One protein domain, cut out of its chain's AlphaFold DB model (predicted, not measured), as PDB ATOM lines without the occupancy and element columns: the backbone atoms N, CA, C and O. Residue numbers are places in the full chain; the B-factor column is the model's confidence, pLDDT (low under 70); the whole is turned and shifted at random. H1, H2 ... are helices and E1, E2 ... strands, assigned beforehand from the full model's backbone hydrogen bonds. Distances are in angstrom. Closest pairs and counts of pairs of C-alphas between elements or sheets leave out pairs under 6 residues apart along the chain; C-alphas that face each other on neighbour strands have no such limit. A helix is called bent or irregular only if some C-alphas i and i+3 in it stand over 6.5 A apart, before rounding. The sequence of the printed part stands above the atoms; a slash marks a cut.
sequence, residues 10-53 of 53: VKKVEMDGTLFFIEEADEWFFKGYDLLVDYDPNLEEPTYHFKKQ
ATOM      1  N   VAL A  10     328.453 172.979 238.786       71.50
ATOM      2  CA  VAL A  10     327.518 172.099 239.525       71.50
ATOM      3  C   VAL A  10     326.075 172.516 239.268       71.50
ATOM      4  O   VAL A  10     325.155 171.696 239.209       71.50
ATOM      5  N   LYS A  11     325.860 173.823 239.096       71.00
ATOM      6  CA  LYS A  11     324.565 174.397 238.747       71.00
ATOM      7  C   LYS A  11     324.764 175.418 237.642       71.00
ATOM      8  O   LYS A  11     325.677 176.229 237.716       71.00
ATOM      9  N   LYS A  12     323.891 175.391 236.641       77.12
ATOM     10  CA  LYS A  12     323.841 176.356 235.543       77.12
ATOM     11  C   LYS A  12     322.388 176.766 235.342       77.12
ATOM     12  O   LYS A  12     321.530 175.898 235.189       77.12
ATOM     13  N   VAL A  13     322.120 178.064 235.329       75.31
ATOM     14  CA  VAL A  13     320.802 178.646 235.078       75.31
ATOM     15  C   VAL A  13     320.971 179.829 234.135       75.31
ATOM     16  O   VAL A  13     321.807 180.695 234.354       75.31
ATOM     17  N   GLU A  14     320.187 179.857 233.067       75.62
ATOM     18  CA  GLU A  14     320.150 180.980 232.136       75.62
ATOM     19  C   GLU A  14     318.856 181.753 232.390       75.62
ATOM     20  O   GLU A  14     317.768 181.181 232.297       75.62
ATOM     21  N   MET A  15     318.974 183.024 232.765       71.56
ATOM     22  CA  MET A  15     317.838 183.919 232.979       71.56
ATOM     23  C   MET A  15     318.054 185.189 232.165       71.56
ATOM     24  O   MET A  15     319.078 185.848 232.316       71.56
ATOM     25  N   ASP A  16     317.106 185.508 231.285       69.00
ATOM     26  CA  ASP A  16     317.101 186.735 230.471       69.00
ATOM     27  C   ASP A  16     318.409 186.988 229.684       69.00
ATOM     28  O   ASP A  16     318.913 188.100 229.570       69.00
ATOM     29  N   GLY A  17     319.027 185.917 229.167       75.12
ATOM     30  CA  GLY A  17     320.309 185.984 228.449       75.12
ATOM     31  C   GLY A  17     321.545 186.145 229.345       75.12
ATOM     32  O   GLY A  17     322.665 186.197 228.835       75.12
ATOM     33  N   THR A  18     321.365 186.172 230.667       73.88
ATOM     34  CA  THR A  18     322.446 186.142 231.655       73.88
ATOM     35  C   THR A  18     322.650 184.720 232.160       73.88
ATOM     36  O   THR A  18     321.718 184.058 232.624       73.88
ATOM     37  N   LEU A  19     323.891 184.238 232.067       76.75
ATOM     38  CA  LEU A  19     324.261 182.914 232.537       76.75
ATOM     39  C   LEU A  19     324.742 182.969 233.987       76.75
ATOM     40  O   LEU A  19     325.814 183.494 234.273       76.75
ATOM     41  N   PHE A  20     323.977 182.356 234.877       75.44
ATOM     42  CA  PHE A  20     324.357 182.109 236.257       75.44
ATOM     43  C   PHE A  20     324.875 180.684 236.381       75.44
ATOM     44  O   PHE A  20     324.238 179.730 235.929       75.44
ATOM     45  N   PHE A  21     326.026 180.510 237.008       76.56
ATOM     46  CA  PHE A  21     326.545 179.189 237.309       76.56
ATOM     47  C   PHE A  21     327.250 179.180 238.660       76.56
ATOM     48  O   PHE A  21     327.688 180.216 239.150       76.56
ATOM     49  N   ILE A  22     327.315 177.999 239.263       74.25
ATOM     50  CA  ILE A  22     328.071 177.736 240.486       74.25
ATOM     51  C   ILE A  22     329.107 176.679 240.133       74.25
ATOM     52  O   ILE A  22     328.731 175.612 239.645       74.25
ATOM     53  N   GLU A  23     330.379 176.977 240.372       76.81
ATOM     54  CA  GLU A  23     331.491 176.048 240.163       76.81
ATOM     55  C   GLU A  23     331.584 175.019 241.290       76.81
ATOM     56  O   GLU A  23     331.270 175.298 242.449       76.81
ATOM     57  N   GLU A  24     332.081 173.826 240.965       72.44
ATOM     58  CA  GLU A  24     332.340 172.772 241.958       72.44
ATOM     59  C   GLU A  24     333.370 173.223 242.998       72.44
ATOM     60  O   GLU A  24     333.260 172.918 244.187       72.44
ATOM     61  N   ALA A  25     334.318 174.058 242.568       72.06
ATOM     62  CA  ALA A  25     335.299 174.691 243.435       72.06
ATOM     63  C   ALA A  25     334.685 175.636 244.481       72.06
ATOM     64  O   ALA A  25     335.350 175.914 245.473       72.06
ATOM     65  N   ASP A  26     333.441 176.092 244.303       71.25
ATOM     66  CA  ASP A  26     332.699 176.903 245.274       71.25
ATOM     67  C   ASP A  26     331.639 176.084 246.027       71.25
ATOM     68  O   ASP A  26     331.066 176.555 247.009       71.25
ATOM     69  N   GLU A  27     331.399 174.825 245.643       70.69
ATOM     70  CA  GLU A  27     330.429 173.948 246.309       70.69
ATOM     71  C   GLU A  27     330.732 173.811 247.806       70.69
ATOM     72  O   GLU A  27     329.818 173.816 248.629       70.69
ATOM     73  N   TRP A  28     332.013 173.765 248.193       72.56
ATOM     74  CA  TRP A  28     332.417 173.704 249.602       72.56
ATOM     75  C   TRP A  28     331.981 174.939 250.410       72.56
ATOM     76  O   TRP A  28     331.744 174.808 251.610       72.56
ATOM     77  N   PHE A  29     331.848 176.107 249.773       68.00
ATOM     78  CA  PHE A  29     331.370 177.342 250.401       68.00
ATOM     79  C   PHE A  29     329.860 177.286 250.659       68.00
ATOM     80  O   PHE A  29     329.380 177.734 251.702       68.00
ATOM     81  N   PHE A  30     329.116 176.666 249.741       67.81
ATOM     82  CA  PHE A  30     327.681 176.423 249.882       67.81
ATOM     83  C   PHE A  30     327.364 175.138 250.664       67.81
ATOM     84  O   PHE A  30     326.210 174.873 250.992       67.81
ATOM     85  N   LYS A  31     328.368 174.330 251.020       67.12
ATOM     86  CA  LYS A  31     328.174 173.061 251.729       67.12
ATOM     87  C   LYS A  31     327.642 173.316 253.145       67.12
ATOM     88  O   LYS A  31     328.382 173.699 254.047       67.12
ATOM     89  N   GLY A  32     326.339 173.093 253.329       67.75
ATOM     90  CA  GLY A  32     325.594 173.371 254.569       67.75
ATOM     91  C   GLY A  32     324.668 174.595 254.503       67.75
ATOM     92  O   GLY A  32     323.987 174.897 255.485       67.75
ATOM     93  N   TYR A  33     324.618 175.283 253.359       72.25
ATOM     94  CA  TYR A  33     323.673 176.356 253.081       72.25
ATOM     95  C   TYR A  33     322.942 176.080 251.765       72.25
ATOM     96  O   TYR A  33     323.556 175.917 250.715       72.25
ATOM     97  N   ASP A  34     321.617 176.096 251.798       74.31
ATOM     98  CA  ASP A  34     320.811 176.140 250.590       74.31
ATOM     99  C   ASP A  34     320.857 177.569 250.027       74.31
ATOM    100  O   ASP A  34     320.248 178.494 250.577       74.31
ATOM    101  N   LEU A  35     321.605 177.756 248.935       74.81
ATOM    102  CA  LEU A  35     321.549 178.981 248.140       74.81
ATOM    103  C   LEU A  35     320.310 178.941 247.239       74.81
ATOM    104  O   LEU A  35     320.210 178.131 246.316       74.81
ATOM    105  N   LEU A  36     319.380 179.854 247.491       75.38
ATOM    106  CA  LEU A  36     318.244 180.148 246.629       75.38
ATOM    107  C   LEU A  36     318.539 181.430 245.858       75.38
ATOM    108  O   LEU A  36     318.727 182.485 246.456       75.38
ATOM    109  N   VAL A  37     318.578 181.322 244.535       73.75
ATOM    110  CA  VAL A  37     318.665 182.474 243.637       73.75
ATOM    111  C   VAL A  37     317.263 182.733 243.108       73.75
ATOM    112  O   VAL A  37     316.679 181.855 242.473       73.75
ATOM    113  N   ASP A  38     316.730 183.905 243.416       80.56
ATOM    114  CA  ASP A  38     315.447 184.397 242.923       80.56
ATOM    115  C   ASP A  38     315.680 185.659 242.079       80.56
ATOM    116  O   ASP A  38     316.791 186.190 242.048       80.56
ATOM    117  N   TYR A  39     314.664 186.140 241.377       78.31
ATOM    118  CA  TYR A  39     314.763 187.350 240.559       78.31
ATOM    119  C   TYR A  39     313.726 188.359 241.043       78.31
ATOM    120  O   TYR A  39     312.535 188.047 241.046       78.31
ATOM    121  N   ASP A  40     314.164 189.554 241.456       83.06
ATOM    122  CA  ASP A  40     313.246 190.618 241.865       83.06
ATOM    123  C   ASP A  40     312.883 191.480 240.645       83.06
ATOM    124  O   ASP A  40     313.707 192.269 240.178       83.06
ATOM    125  N   PRO A  41     311.650 191.375 240.115       79.50
ATOM    126  CA  PRO A  41     311.233 192.141 238.946       79.50
ATOM    127  C   PRO A  41     311.037 193.640 239.227       79.50
ATOM    128  O   PRO A  41     310.870 194.404 238.283       79.50
ATOM    129  N   ASN A  42     311.013 194.082 240.490       86.19
ATOM    130  CA  ASN A  42     310.878 195.506 240.831       86.19
ATOM    131  C   ASN A  42     312.226 196.222 240.810       86.19
ATOM    132  O   ASN A  42     312.291 197.410 240.502       86.19
ATOM    133  N   LEU A  43     313.274 195.501 241.199       79.12
ATOM    134  CA  LEU A  43     314.648 195.990 241.221       79.12
ATOM    135  C   LEU A  43     315.436 195.558 239.972       79.12
ATOM    136  O   LEU A  43     316.560 196.010 239.772       79.12
ATOM    137  N   GLU A  44     314.828 194.709 239.134       82.19
ATOM    138  CA  GLU A  44     315.409 194.110 237.926       82.19
ATOM    139  C   GLU A  44     316.745 193.393 238.205       82.19
ATOM    140  O   GLU A  44     317.623 193.315 237.344       82.19
ATOM    141  N   GLU A  45     316.903 192.843 239.415       79.69
ATOM    142  CA  GLU A  45     318.150 192.245 239.896       79.69
ATOM    143  C   GLU A  45     317.951 190.838 240.498       79.69
ATOM    144  O   GLU A  45     316.891 190.523 241.055       79.69
ATOM    145  N   PRO A  46     318.966 189.955 240.405       77.19
ATOM    146  CA  PRO A  46     318.932 188.652 241.056       77.19
ATOM    147  C   PRO A  46     319.092 188.798 242.576       77.19
ATOM    148  O   PRO A  46     320.037 189.418 243.065       77.19
ATOM    149  N   THR A  47     318.200 188.167 243.334       80.50
ATOM    150  CA  THR A  47     318.247 188.118 244.797       80.50
ATOM    151  C   THR A  47     318.836 186.792 245.276       80.50
ATOM    152  O   THR A  47     318.419 185.715 244.856       80.50
ATOM    153  N   TYR A  48     319.786 186.864 246.212       79.69
ATOM    154  CA  TYR A  48     320.457 185.695 246.787       79.69
ATOM    155  C   TYR A  48     319.989 185.446 248.222       79.69
ATOM    156  O   TYR A  48     320.249 186.234 249.132       79.69
ATOM    157  N   HIS A  49     319.334 184.313 248.449       80.88
ATOM    158  CA  HIS A  49     318.885 183.865 249.760       80.88
ATOM    159  C   HIS A  49     319.737 182.693 250.243       80.88
ATOM    160  O   HIS A  49     319.670 181.593 249.703       80.88
ATOM    161  N   PHE A  50     320.496 182.908 251.315       80.81
ATOM    162  CA  PHE A  50     321.263 181.859 251.982       80.81
ATOM    163  C   PHE A  50     320.437 181.282 253.134       80.81
ATOM    164  O   PHE A  50     320.274 181.932 254.171       80.81
ATOM    165  N   LYS A  51     319.900 180.069 252.978       75.00
ATOM    166  CA  LYS A  51     319.246 179.343 254.075       75.00
ATOM    167  C   LYS A  51     320.232 178.354 254.683       75.00
ATOM    168  O   LYS A  51     320.857 177.594 253.963       75.00
ATOM    169  N   LYS A  52     320.387 178.361 256.009       71.38
ATOM    170  CA  LYS A  52     321.094 177.275 256.706       71.38
ATOM    171  C   LYS A  52     320.239 176.014 256.640       71.38
ATOM    172  O   LYS A  52     319.035 176.117 256.885       71.38
ATOM    173  N   GLN A  53     320.867 174.891 256.303       60.62
ATOM    174  CA  GLN A  53     320.234 173.575 256.338       60.62
ATOM    175  C   GLN A  53     320.020 173.101 257.782       60.62
ATOM    176  O   GLN A  53     320.849 173.465 258.652       60.62
TER     177      GLN A  53
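What this domain is: This is residues 10 to 53 of the 53 residues of an uncharacterized protein of Enterococcus faecium 1,231,408 (UniProt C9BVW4). Picture an open bracket: two separate two-stranded hairpins, E1 with E2 and E3 with E4, reach out as two arms from a short helix, H1, which joins them at one end. The space between the arms is empty, and the turn of the second arm, residues 40 to 45, sticks out free at the far end. The printed part has 44 residues with one named helix and four named strands, in the order E1, E2, H1, E3, E4, and the class is mostly strand; the sheets, E1 - E2 and E3 - E4, are both antiparallel. The whole is only just loose, close to compact, with a radius of gyration of the C-alphas of 11.5 A, and it is only just flat, spanning 30 by 20 by 9 A.

Where its parts are: Start at C-alpha 10, at (327.518, 172.099, 239.525), where strand E1 begins; it takes residues 10 to 15 and is 16.6 A long. After two residues, strand E2 runs from residue 18 to residue 23 over 16.0 A. Helix H1, residues 24 to 30, follows directly, from C-alpha 24 at (332.340, 172.772, 241.958), and is 9.9 A long. It is irregular, but only just: C-alphas 25 and 28 are 6.9 A apart. Next read residues 33 to 40, strand E3, 20.9 A long. Strand E4, residues 45 to 52, is 22.7 A long and ends at C-alpha 52, at (321.094, 177.275, 256.706).

How they stand to each other: Look first at the hairpin of E1 and E2, antiparallel at 170 degrees between their directions. C-alphas 12 and 21 face each other at 4.3 A, and N 13 and O 20 are within hydrogen-bond range at 2.8 A. At the start of the printed part, the closest C-alphas of E1 and H1 are those of Val 10 and Glu 24, 5.4 A apart. In H1, 1 of 3 O i to N i+4 pairs is within hydrogen-bond range, beside 3 of 4 O i to N i+3 pairs. Go on to the hairpin of E3 and E4, antiparallel at 156 degrees; C-alphas 39 and 46 face each other at 4.4 A, and N 34 and O 51 are 2.7 A apart, within hydrogen-bond range. E1 and E2 are each apart from E3 and from E4, and H1 is apart from E4.

The domain as a whole: The two C-alphas farthest apart are those of Ala 25 and Asn 42, at 32.2 A. The printed part has no cut, and its four links are tight. In the B-factor column the mean pLDDT of the printed part is 74.9; find the values under 70 at residue 16, residues 29 to 32, of which 29 and 30 belong to H1, and residue 53, the chain's last.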